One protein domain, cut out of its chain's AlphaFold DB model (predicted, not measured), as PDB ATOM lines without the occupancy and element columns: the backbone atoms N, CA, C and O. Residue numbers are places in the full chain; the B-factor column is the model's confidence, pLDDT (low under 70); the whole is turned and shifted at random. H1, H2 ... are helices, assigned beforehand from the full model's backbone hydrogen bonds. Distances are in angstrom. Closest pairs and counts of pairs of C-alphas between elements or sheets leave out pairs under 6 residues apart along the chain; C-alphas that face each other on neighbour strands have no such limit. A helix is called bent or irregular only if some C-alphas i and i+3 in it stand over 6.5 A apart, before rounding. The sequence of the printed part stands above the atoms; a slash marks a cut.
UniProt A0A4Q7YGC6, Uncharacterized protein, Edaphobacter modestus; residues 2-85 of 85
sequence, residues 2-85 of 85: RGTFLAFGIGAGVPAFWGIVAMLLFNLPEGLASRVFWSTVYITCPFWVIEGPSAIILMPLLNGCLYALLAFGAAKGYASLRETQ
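AT A GLANCE: This is residues 2 to 85 of the 85 residues of an uncharacterized protein of Edaphobacter modestus (UniProt A0A4Q7YGC6). Two long helices, bent H1 and H4, cross at a narrow angle where H1a packs on H4, while H2 folds back beside H1b with a gap between them and short H3 turns the chain into H4. The last residues, 76 to 85, stick out as an arm. The printed part has 84 residues, with four named helices in the order H1, H2, H3, H4 and no named strand: all helix. It is loose, with a radius of gyration of the C-alphas of 15.9 A, and elongated, spanning 52 by 30 by 17 A.

HOW THE PARTS SIT: H1, residues 2 to 24, was assigned as one helix by its hydrogen bonds but is bent, C-alphas 12 and 15 being 6.6 A apart; its arms H1a, residues 2 to 12, and H1b, residues 15 to 24, stand at a shallow tilt of 34.8 degrees, only just short of steep. H1b and H2, residues 32 to 44, are close but not clearly touching, with closest C-alphas Trp 18 and Val 41 at 6.7 A, and run opposite ways at a shallow tilt of 15 degrees. H2 and H3, residues 46 to 49, only just touch, only at the corner, with 3 pairs of C-alphas within 8 A, the closest Tyr 42 and Trp 48 at 6.3 A. H4, residues 55 to 83, touches H1a with residues 59 to 72 alone, closest C-alphas Ala 12 and Gly 64 at 4.0 A, opposite ways at a tilt of 35.1 degrees, only just steep. H2 and H4 are apart. Every O i to N i+4 pair is within hydrogen-bond range in H1a, H1b and H2, and 24 of 25 in H4; H3 is too short for such a pair.

IN THESE COORDINATES: H1a begins at C-alpha 2 (-24.278, 2.910, 81.413) and is 15.6 A long; H1b is 14.3 A, H2 18.4 A and H3 6.9 A, only just irregular. H4 is 41.6 A long and ends at C-alpha 83 (-39.851, 18.102, 84.527).

THE WHOLE: The C-alphas farthest apart, Asn 27 and Gln 85, are 53.0 A apart. The printed part has no cut, no link is long, and no printed residue is under 70 in pLDDT.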
ATOM      1  N   ARG A   2     -25.045   3.313  82.628       80.44
ATOM      2  CA  ARG A   2     -24.278   2.910  81.413       80.44
ATOM      3  C   ARG A   2     -23.609   4.076  80.661       80.44
ATOM      4  O   ARG A   2     -22.434   3.976  80.344       80.44
ATOM      5  N   GLY A   3     -24.316   5.188  80.436       85.69
ATOM      6  CA  GLY A   3     -23.744   6.361  79.749       85.69
ATOM      7  C   GLY A   3     -22.580   7.025  80.497       85.69
ATOM      8  O   GLY A   3     -21.647   7.511  79.876       85.69
ATOM      9  N   THR A   4     -22.587   6.975  81.830       90.00
ATOM     10  CA  THR A   4     -21.522   7.532  82.676       90.00
ATOM     11  C   THR A   4     -20.234   6.713  82.577       90.00
ATOM     12  O   THR A   4     -19.158   7.286  82.466       90.00
ATOM     13  N   PHE A   5     -20.335   5.379  82.547       91.50
ATOM     14  CA  PHE A   5     -19.173   4.504  82.339       91.50
ATOM     15  C   PHE A   5     -18.591   4.635  80.930       91.50
ATOM     16  O   PHE A   5     -17.376   4.599  80.761       91.50
ATOM     17  N   LEU A   6     -19.446   4.837  79.923       93.94
ATOM     18  CA  LEU A   6     -18.984   5.130  78.569       93.94
ATOM     19  C   LEU A   6     -18.222   6.463  78.525       93.94
ATOM     20  O   LEU A   6     -17.130   6.522  77.969       93.94
ATOM     21  N   ALA A   7     -18.758   7.509  79.163       94.38
ATOM     22  CA  ALA A   7     -18.090   8.804  79.265       94.38
ATOM     23  C   ALA A   7     -16.748   8.710  80.007       94.38
ATOM     24  O   ALA A   7     -15.779   9.327  79.574       94.38
ATOM     25  N   PHE A   8     -16.667   7.890  81.063       96.75
ATOM     26  CA  PHE A   8     -15.402   7.582  81.732       96.75
ATOM     27  C   PHE A   8     -14.384   6.974  80.765       96.75
ATOM     28  O   PHE A   8     -13.267   7.470  80.664       96.75
ATOM     29  N   GLY A   9     -14.771   5.923  80.036       95.44
ATOM     30  CA  GLY A   9     -13.876   5.244  79.098       95.44
ATOM     31  C   GLY A   9     -13.370   6.174  77.996       95.44
ATOM     32  O   GLY A   9     -12.179   6.182  77.697       95.44
ATOM     33  N   ILE A  10     -14.254   7.013  77.447       94.88
ATOM     34  CA  ILE A  10     -13.882   8.030  76.456       94.88
ATOM     35  C   ILE A  10     -12.915   9.044  77.075       94.88
ATOM     36  O   ILE A  10     -11.839   9.270  76.525       94.88
ATOM     37  N   GLY A  11     -13.249   9.610  78.239       95.00
ATOM     38  CA  GLY A  11     -12.401  10.582  78.934       95.00
ATOM     39  C   GLY A  11     -11.022  10.027  79.286       95.00
ATOM     40  O   GLY A  11     -10.023  10.722  79.113       95.00
ATOM     41  N   ALA A  12     -10.936   8.762  79.696       96.19
ATOM     42  CA  ALA A  12      -9.670   8.093  79.986       96.19
ATOM     43  C   ALA A  12      -8.822   7.831  78.730       96.19
ATOM     44  O   ALA A  12      -7.600   7.735  78.829       96.19
ATOM     45  N   GLY A  13      -9.446   7.749  77.551       96.25
ATOM     46  CA  GLY A  13      -8.759   7.595  76.266       96.25
ATOM     47  C   GLY A  13      -8.235   8.902  75.664       96.25
ATOM     48  O   GLY A  13      -7.288   8.872  74.879       96.25
ATOM     49  N   VAL A  14      -8.797  10.056  76.041       96.31
ATOM     50  CA  VAL A  14      -8.383  11.377  75.523       96.31
ATOM     51  C   VAL A  14      -6.882  11.655  75.724       96.31
ATOM     52  O   VAL A  14      -6.251  12.110  74.769       96.31
ATOM     53  N   PRO A  15      -6.257  11.351  76.882       95.12
ATOM     54  CA  PRO A  15      -4.819  11.535  77.036       95.12
ATOM     55  C   PRO A  15      -3.994  10.681  76.064       95.12
ATOM     56  O   PRO A  15      -3.026  11.153  75.475       95.12
ATOM     57  N   ALA A  16      -4.396   9.426  75.846       94.50
ATOM     58  CA  ALA A  16      -3.708   8.545  74.904       94.50
ATOM     59  C   ALA A  16      -3.822   9.074  73.465       94.50
ATOM     60  O   ALA A  16      -2.828   9.117  72.742       94.50
ATOM     61  N   PHE A  17      -5.014   9.540  73.078       96.12
ATOM     62  CA  PHE A  17      -5.246  10.178  71.784       96.12
ATOM     63  C   PHE A  17      -4.312  11.376  71.570       96.12
ATOM     64  O   PHE A  17      -3.560  11.399  70.594       96.12
ATOM     65  N   TRP A  18      -4.299  12.339  72.496       95.88
ATOM     66  CA  TRP A  18      -3.436  13.514  72.369       95.88
ATOM     67  C   TRP A  18      -1.953  13.173  72.432       95.88
ATOM     68  O   TRP A  18      -1.166  13.834  71.762       95.88
ATOM     69  N   GLY A  19      -1.564  12.121  73.156       93.44
ATOM     70  CA  GLY A  19      -0.180  11.646  73.194       93.44
ATOM     71  C   GLY A  19       0.296  11.166  71.830       93.44
ATOM     72  O   GLY A  19       1.367  11.562  71.375       93.44
ATOM     73  N   ILE A  20      -0.534  10.389  71.132       95.50
ATOM     74  CA  ILE A  20      -0.246   9.943  69.764       95.50
ATOM     75  C   ILE A  20      -0.153  11.149  68.821       95.50
ATOM     76  O   ILE A  20       0.799  11.254  68.050       95.50
ATOM     77  N   VAL A  21      -1.103  12.086  68.900       95.06
ATOM     78  CA  VAL A  21      -1.094  13.283  68.044       95.06
ATOM     79  C   VAL A  21       0.130  14.164  68.326       95.06
ATOM     80  O   VAL A  21       0.767  14.622  67.383       95.06
ATOM     81  N   ALA A  22       0.506  14.356  69.591       92.75
ATOM     82  CA  ALA A  22       1.698  15.112  69.975       92.75
ATOM     83  C   ALA A  22       2.980  14.476  69.418       92.75
ATOM     84  O   ALA A  22       3.858  15.194  68.951       92.75
ATOM     85  N   MET A  23       3.071  13.142  69.409       93.56
ATOM     86  CA  MET A  23       4.192  12.426  68.787       93.56
ATOM     87  C   MET A  23       4.235  12.635  67.269       93.56
ATOM     88  O   MET A  23       5.303  12.873  66.710       93.56
ATOM     89  N   LEU A  24       3.082  12.599  66.593       93.31
ATOM     90  CA  LEU A  24       3.002  12.877  65.152       93.31
ATOM     91  C   LEU A  24       3.356  14.334  64.820       93.31
ATOM     92  O   LEU A  24       3.922  14.612  63.765       93.31
ATOM     93  N   LEU A  25       3.043  15.259  65.727       92.44
ATOM     94  CA  LEU A  25       3.315  16.691  65.605       92.44
ATOM     95  C   LEU A  25       4.607  17.120  66.314       92.44
ATOM     96  O   LEU A  25       4.807  18.313  66.527       92.44
ATOM     97  N   PHE A  26       5.505  16.189  66.652       86.75
ATOM     98  CA  PHE A  26       6.713  16.498  67.428       86.75
ATOM     99  C   PHE A  26       7.617  17.545  66.755       86.75
ATOM    100  O   PHE A  26       8.319  18.287  67.430       86.75
ATOM    101  N   ASN A  27       7.568  17.638  65.422       90.19
ATOM    102  CA  ASN A  27       8.341  18.602  64.640       90.19
ATOM    103  C   ASN A  27       7.541  19.860  64.241       90.19
ATOM    104  O   ASN A  27       7.929  20.579  63.319       90.19
ATOM    105  N   LEU A  28       6.382  20.100  64.861       87.38
ATOM    106  CA  LEU A  28       5.563  21.273  64.570       87.38
ATOM    107  C   LEU A  28       6.287  22.536  65.079       87.38
ATOM    108  O   LEU A  28       6.533  22.639  66.282       87.38
ATOM    109  N   PRO A  29       6.620  23.506  64.205       89.69
ATOM    110  CA  PRO A  29       7.336  24.706  64.618       89.69
ATOM    111  C   PRO A  29       6.517  25.533  65.608       89.69
ATOM    112  O   PRO A  29       5.283  25.587  65.546       89.69
ATOM    113  N   GLU A  30       7.222  26.222  66.506       90.00
ATOM    114  CA  GLU A  30       6.583  27.134  67.441       90.00
ATOM    115  C   GLU A  30       5.886  28.271  66.689       90.00
ATOM    116  O   GLU A  30       6.494  29.023  65.929       90.00
ATOM    117  N   GLY A  31       4.575  28.389  66.889       92.50
ATOM    118  CA  GLY A  31       3.758  29.360  66.180       92.50
ATOM    119  C   GLY A  31       2.297  29.285  66.596       92.50
ATOM    120  O   GLY A  31       1.946  28.726  67.635       92.50
ATOM    121  N   LEU A  32       1.413  29.851  65.776       94.06
ATOM    122  CA  LEU A  32      -0.023  29.844  66.064       94.06
ATOM    123  C   LEU A  32      -0.582  28.413  66.156       94.06
ATOM    124  O   LEU A  32      -1.351  28.113  67.065       94.06
ATOM    125  N   ALA A  33      -0.156  27.521  65.256       91.81
ATOM    126  CA  ALA A  33      -0.626  26.138  65.212       91.81
ATOM    127  C   ALA A  33      -0.260  25.352  66.481       91.81
ATOM    128  O   ALA A  33      -1.121  24.675  67.044       91.81
ATOM    129  N   SER A  34       0.975  25.485  66.982       93.31
ATOM    130  CA  SER A  34       1.394  24.811  68.216       93.31
ATOM    131  C   SER A  34       0.639  25.345  69.437       93.31
ATOM    132  O   SER A  34       0.202  24.563  70.278       93.31
ATOM    133  N   ARG A  35       0.385  26.659  69.506       94.69
ATOM    134  CA  ARG A  35      -0.414  27.265  70.587       94.69
ATOM    135  C   ARG A  35      -1.851  26.758  70.599       94.69
ATOM    136  O   ARG A  35      -2.363  26.433  71.667       94.69
ATOM    137  N   VAL A  36      -2.495  26.680  69.434       95.38
ATOM    138  CA  VAL A  36      -3.863  26.151  69.306       95.38
ATOM    139  C   VAL A  36      -3.903  24.672  69.680       95.38
ATOM    140  O   VAL A  36      -4.795  24.262  70.424       95.38
ATOM    141  N   PHE A  37      -2.924  23.888  69.225       95.00
ATOM    142  CA  PHE A  37      -2.800  22.476  69.577       95.00
ATOM    143  C   PHE A  37      -2.732  22.286  71.096       95.00
ATOM    144  O   PHE A  37      -3.621  21.662  71.674       95.00
ATOM    145  N   TRP A  38      -1.749  22.901  71.756       94.62
ATOM    146  CA  TRP A  38      -1.571  22.758  73.200       94.62
ATOM    147  C   TRP A  38      -2.756  23.318  73.988       94.62
ATOM    148  O   TRP A  38      -3.202  22.695  74.945       94.62
ATOM    149  N   SER A  39      -3.339  24.436  73.548       95.69
ATOM    150  CA  SER A  39      -4.561  24.975  74.165       95.69
ATOM    151  C   SER A  39      -5.715  23.973  74.093       95.69
ATOM    152  O   SER A  39      -6.425  23.776  75.074       95.69
ATOM    153  N   THR A  40      -5.877  23.286  72.960       96.12
ATOM    154  CA  THR A  40      -6.920  22.263  72.783       96.12
ATOM    155  C   THR A  40      -6.662  21.041  73.668       96.12
ATOM    156  O   THR A  40      -7.598  20.525  74.291       96.12
ATOM    157  N   VAL A  41      -5.400  20.613  73.787       95.62
ATOM    158  CA  VAL A  41      -4.987  19.552  74.719       95.62
ATOM    159  C   VAL A  41      -5.368  19.929  76.149       95.62
ATOM    160  O   VAL A  41      -6.078  19.167  76.793       95.62
ATOM    161  N   TYR A  42      -5.000  21.121  76.630       95.25
ATOM    162  CA  TYR A  42      -5.295  21.535  78.007       95.25
ATOM    163  C   TYR A  42      -6.788  21.769  78.282       95.25
ATOM    164  O   TYR A  42      -7.238  21.549  79.403       95.25
ATOM    165  N   ILE A  43      -7.579  22.161  77.281       95.25
ATOM    166  CA  ILE A  43      -9.039  22.286  77.432       95.25
ATOM    167  C   ILE A  43      -9.694  20.909  77.585       95.25
ATOM    168  O   ILE A  43     -10.580  20.721  78.416       95.25
ATOM    169  N   THR A  44      -9.277  19.939  76.771       94.50
ATOM    170  CA  THR A  44      -9.914  18.611  76.717       94.50
ATOM    171  C   THR A  44      -9.299  17.603  77.691       94.50
ATOM    172  O   THR A  44      -9.955  16.619  78.047       94.50
ATOM    173  N   CYS A  45      -8.069  17.857  78.132       95.06
ATOM    174  CA  CYS A  45      -7.302  17.110  79.117       95.06
ATOM    175  C   CYS A  45      -6.565  18.086  80.058       95.06
ATOM    176  O   CYS A  45      -5.356  18.288  79.938       95.06
ATOM    177  N   PRO A  46      -7.259  18.698  81.033       93.62
ATOM    178  CA  PRO A  46      -6.643  19.674  81.937       93.62
ATOM    179  C   PRO A  46      -5.537  19.067  82.809       93.62
ATOM    180  O   PRO A  46      -4.617  19.760  83.229       93.62
ATOM    181  N   PHE A  47      -5.586  17.754  83.040       95.19
ATOM    182  CA  PHE A  47      -4.585  17.024  83.817       95.19
ATOM    183  C   PHE A  47      -3.285  16.754  83.048       95.19
ATOM    184  O   PHE A  47      -2.370  16.174  83.620       95.19
ATOM    185  N   TRP A  48      -3.165  17.210  81.794       93.62
ATOM    186  CA  TRP A  48      -1.936  17.112  80.996       93.62
ATOM    187  C   TRP A  48      -0.717  17.797  81.626       93.62
ATOM    188  O   TRP A  48       0.417  17.511  81.269       93.62
ATOM    189  N   VAL A  49      -0.948  18.684  82.591       92.44
ATOM    190  CA  VAL A  49       0.102  19.350  83.373       92.44
ATOM    191  C   VAL A  49       0.755  18.451  84.431       92.44
ATOM    192  O   VAL A  49       1.724  18.870  85.055       92.44
ATOM    193  N   ILE A  50       0.212  17.258  84.705       92.88
ATOM    194  CA  ILE A  50       0.782  16.355  85.712       92.88
ATOM    195  C   ILE A  50       2.067  15.755  85.153       92.88
ATOM    196  O   ILE A  50       2.048  15.019  84.171       92.88
ATOM    197  N   GLU A  51       3.176  16.036  85.824       90.94
ATOM    198  CA  GLU A  51       4.489  15.520  85.463       90.94
ATOM    199  C   GLU A  51       4.888  14.312  86.321       90.94
ATOM    200  O   GLU A  51       4.385  14.088  87.425       90.94
ATOM    201  N   GLY A  52       5.845  13.538  85.811       91.69
ATOM    202  CA  GLY A  52       6.462  12.427  86.524       91.69
ATOM    203  C   GLY A  52       5.815  11.058  86.276       91.69
ATOM    204  O   GLY A  52       4.853  10.927  85.519       91.69
ATOM    205  N   PRO A  53       6.348   9.996  86.909       91.19
ATOM    206  CA  PRO A  53       5.956   8.615  86.617       91.19
ATOM    207  C   PRO A  53       4.482   8.312  86.909       91.19
ATOM    208  O   PRO A  53       3.895   7.429  86.291       91.19
ATOM    209  N   SER A  54       3.872   9.045  87.843       91.31
ATOM    210  CA  SER A  54       2.460   8.887  88.194       91.31
ATOM    211  C   SER A  54       1.517   9.396  87.104       91.31
ATOM    212  O   SER A  54       0.381   8.924  87.038       91.31
ATOM    213  N   ALA A  55       1.970  10.298  86.225       91.31
ATOM    214  CA  ALA A  55       1.156  10.906  85.174       91.31
ATOM    215  C   ALA A  55       0.515   9.861  84.251       91.31
ATOM    216  O   ALA A  55      -0.650   9.994  83.887       91.31
ATOM    217  N   ILE A  56       1.232   8.766  83.964       90.06
ATOM    218  CA  ILE A  56       0.761   7.700  83.071       90.06
ATOM    219  C   ILE A  56      -0.520   7.014  83.573       90.06
ATOM    220  O   ILE A  56      -1.300   6.509  82.772       90.06
ATOM    221  N   ILE A  57      -0.759   7.030  84.889       93.38
ATOM    222  CA  ILE A  57      -1.963   6.467  85.515       93.38
ATOM    223  C   ILE A  57      -2.929   7.584  85.915       93.38
ATOM    224  O   ILE A  57      -4.131   7.484  85.663       93.38
ATOM    225  N   LEU A  58      -2.425   8.658  86.528       94.31
ATOM    226  CA  LEU A  58      -3.271   9.727  87.053       94.31
ATOM    227  C   LEU A  58      -3.982  10.495  85.940       94.31
ATOM    228  O   LEU A  58      -5.166  10.775  86.085       94.31
ATOM    229  N   MET A  59      -3.308  10.809  84.831       94.81
ATOM    230  CA  MET A  59      -3.923  11.552  83.726       94.81
ATOM    231  C   MET A  59      -5.153  10.845  83.144       94.81
ATOM    232  O   MET A  59      -6.219  11.464  83.133       94.81
ATOM    233  N   PRO A  60      -5.078   9.576  82.688       95.06
ATOM    234  CA  PRO A  60      -6.254   8.884  82.168       95.06
ATOM    235  C   PRO A  60      -7.326   8.687  83.236       95.06
ATOM    236  O   PRO A  60      -8.506   8.884  82.950       95.06
ATOM    237  N   LEU A  61      -6.948   8.376  84.477       96.56
ATOM    238  CA  LEU A  61      -7.920   8.177  85.549       96.56
ATOM    239  C   LEU A  61      -8.697   9.462  85.866       96.56
ATOM    240  O   LEU A  61      -9.928   9.457  85.880       96.56
ATOM    241  N   LEU A  62      -7.989  10.570  86.090       96.62
ATOM    242  CA  LEU A  62      -8.592  11.859  86.422       96.62
ATOM    243  C   LEU A  62      -9.407  12.411  85.252       96.62
ATOM    244  O   LEU A  62     -10.508  12.922  85.466       96.62
ATOM    245  N   ASN A  63      -8.927  12.248  84.015       97.25
ATOM    246  CA  ASN A  63      -9.673  12.695  82.843       97.25
ATOM    247  C   ASN A  63     -10.928  11.843  82.598       97.25
ATOM    248  O   ASN A  63     -11.989  12.381  82.284       97.25
ATOM    249  N   GLY A  64     -10.858  10.529  82.826       96.50
ATOM    250  CA  GLY A  64     -12.034   9.661  82.832       96.50
ATOM    251  C   GLY A  64     -13.063  10.095  83.877       96.50
ATOM    252  O   GLY A  64     -14.242  10.260  83.558       96.50
ATOM    253  N   CYS A  65     -12.626  10.351  85.114       97.38
ATOM    254  CA  CYS A  65     -13.498  10.843  86.182       97.38
ATOM    255  C   CYS A  65     -14.168  12.174  85.815       97.38
ATOM    256  O   CYS A  65     -15.376  12.319  86.002       97.38
ATOM    257  N   LEU A  66     -13.419  13.121  85.244       96.94
ATOM    258  CA  LEU A  66     -13.952  14.411  84.805       96.94
ATOM    259  C   LEU A  66     -15.094  14.237  83.793       96.94
ATOM    260  O   LEU A  66     -16.179  14.784  83.989       96.94
ATOM    261  N   TYR A  67     -14.892  13.435  82.748       96.31
ATOM    262  CA  TYR A  67     -15.913  13.227  81.715       96.31
ATOM    263  C   TYR A  67     -17.126  12.463  82.252       96.31
ATOM    264  O   TYR A  67     -18.263  12.770  81.885       96.31
ATOM    265  N   ALA A  68     -16.914  11.510  83.159       96.25
ATOM    266  CA  ALA A  68     -18.001  10.818  83.842       96.25
ATOM    267  C   ALA A  68     -18.867  11.787  84.664       96.25
ATOM    268  O   ALA A  68     -20.097  11.735  84.581       96.25
ATOM    269  N   LEU A  69     -18.236  12.693  85.417       96.31
ATOM    270  CA  LEU A  69     -18.928  13.713  86.208       96.31
ATOM    271  C   LEU A  69     -19.694  14.696  85.320       96.31
ATOM    272  O   LEU A  69     -20.861  14.969  85.595       96.31
ATOM    273  N   LEU A  70     -19.084  15.164  84.229       94.69
ATOM    274  CA  LEU A  70     -19.747  16.039  83.259       94.69
ATOM    275  C   LEU A  70     -20.966  15.358  82.629       94.69
ATOM    276  O   LEU A  70     -22.049  15.939  82.598       94.69
ATOM    277  N   ALA A  71     -20.830  14.106  82.189       94.56
ATOM    278  CA  ALA A  71     -21.939  13.354  81.607       94.56
ATOM    279  C   ALA A  71     -23.062  13.098  82.623       94.56
ATOM    280  O   ALA A  71     -24.244  13.182  82.282       94.56
ATOM    281  N   PHE A  72     -22.711  12.800  83.875       94.00
ATOM    282  CA  PHE A  72     -23.687  12.634  84.947       94.00
ATOM    283  C   PHE A  72     -24.430  13.944  85.247       94.00
ATOM    284  O   PHE A  72     -25.662  13.942  85.300       94.00
ATOM    285  N   GLY A  73     -23.698  15.050  85.393       93.56
ATOM    286  CA  GLY A  73     -24.263  16.379  85.628       93.56
ATOM    287  C   GLY A  73     -25.178  16.822  84.490       93.56
ATOM    288  O   GLY A  73     -26.309  17.229  84.744       93.56
ATOM    289  N   ALA A  74     -24.747  16.643  83.239       92.75
ATOM    290  CA  ALA A  74     -25.560  16.933  82.062       92.75
ATOM    291  C   ALA A  74     -26.851  16.102  82.054       92.75
ATOM    292  O   ALA A  74     -27.937  16.659  81.914       92.75
ATOM    293  N   ALA A  75     -26.763  14.786  82.272       91.19
ATOM    294  CA  ALA A  75     -27.941  13.919  82.307       91.19
ATOM    295  C   ALA A  75     -28.948  14.335  83.393       91.19
ATOM    296  O   ALA A  75     -30.156  14.315  83.157       91.19
ATOM    297  N   LYS A  76     -28.461  14.732  84.576       91.50
ATOM    298  CA  LYS A  76     -29.308  15.241  85.664       91.50
ATOM    299  C   LYS A  76     -29.919  16.604  85.339       91.50
ATOM    300  O   LYS A  76     -31.112  16.784  85.568       91.50
ATOM    301  N   GLY A  77     -29.142  17.519  84.765       91.88
ATOM    302  CA  GLY A  77     -29.628  18.827  84.323       91.88
ATOM    303  C   GLY A  77     -30.732  18.708  83.272       91.88
ATOM    304  O   GLY A  77     -31.796  19.298  83.431       91.88
ATOM    305  N   TYR A  78     -30.535  17.865  82.254       90.56
ATOM    306  CA  TYR A  78     -31.557  17.602  81.235       90.56
ATOM    307  C   TYR A  78     -32.838  16.998  81.817       90.56
ATOM    308  O   TYR A  78     -33.929  17.367  81.388       90.56
ATOM    309  N   ALA A  79     -32.729  16.093  82.795       89.81
ATOM    310  CA  ALA A  79     -33.905  15.538  83.461       89.81
ATOM    311  C   ALA A  79     -34.699  16.622  84.212       89.81
ATOM    312  O   ALA A  79     -35.911  16.700  84.052       89.81
ATOM    313  N   SER A  80     -34.014  17.506  84.946       91.06
ATOM    314  CA  SER A  80     -34.656  18.606  85.681       91.06
ATOM    315  C   SER A  80     -35.343  19.622  84.759       91.06
ATOM    316  O   SER A  80     -36.451  20.071  85.047       91.06
ATOM    317  N   LEU A  81     -34.729  19.947  83.617       90.44
ATOM    318  CA  LEU A  81     -35.342  20.820  82.609       90.44
ATOM    319  C   LEU A  81     -36.574  20.186  81.955       90.44
ATOM    320  O   LEU A  81     -37.491  20.890  81.551       90.44
ATOM    321  N   ARG A  82     -36.616  18.855  81.850       88.00
ATOM    322  CA  ARG A  82     -37.764  18.146  81.280       88.00
ATOM    323  C   ARG A  82     -38.974  18.130  82.215       88.00
ATOM    324  O   ARG A  82     -40.091  18.119  81.726       88.00
ATOM    325  N   GLU A  83     -38.766  18.108  83.529       84.50
ATOM    326  CA  GLU A  83     -39.851  18.102  84.527       84.50
ATOM    327  C   GLU A  83     -40.517  19.477  84.713       84.50
ATOM    328  O   GLU A  83     -41.587  19.568  85.305       84.50
ATOM    329  N   THR A  84     -39.887  20.548  84.222       83.62
ATOM    330  CA  THR A  84     -40.395  21.929  84.300       83.62
ATOM    331  C   THR A  84     -41.160  22.377  83.048       83.62
ATOM    332  O   THR A  84     -41.621  23.518  83.001       83.62
ATOM    333  N   GLN A  85     -41.289  21.504  82.043       70.00
ATOM    334  CA  GLN A  85     -42.055  21.703  80.804       70.00
ATOM    335  C   GLN A  85     -43.341  20.877  80.850       70.00
ATOM    336  O   GLN A  85     -44.378  21.402  80.394       70.00
TER     337      GLN A  85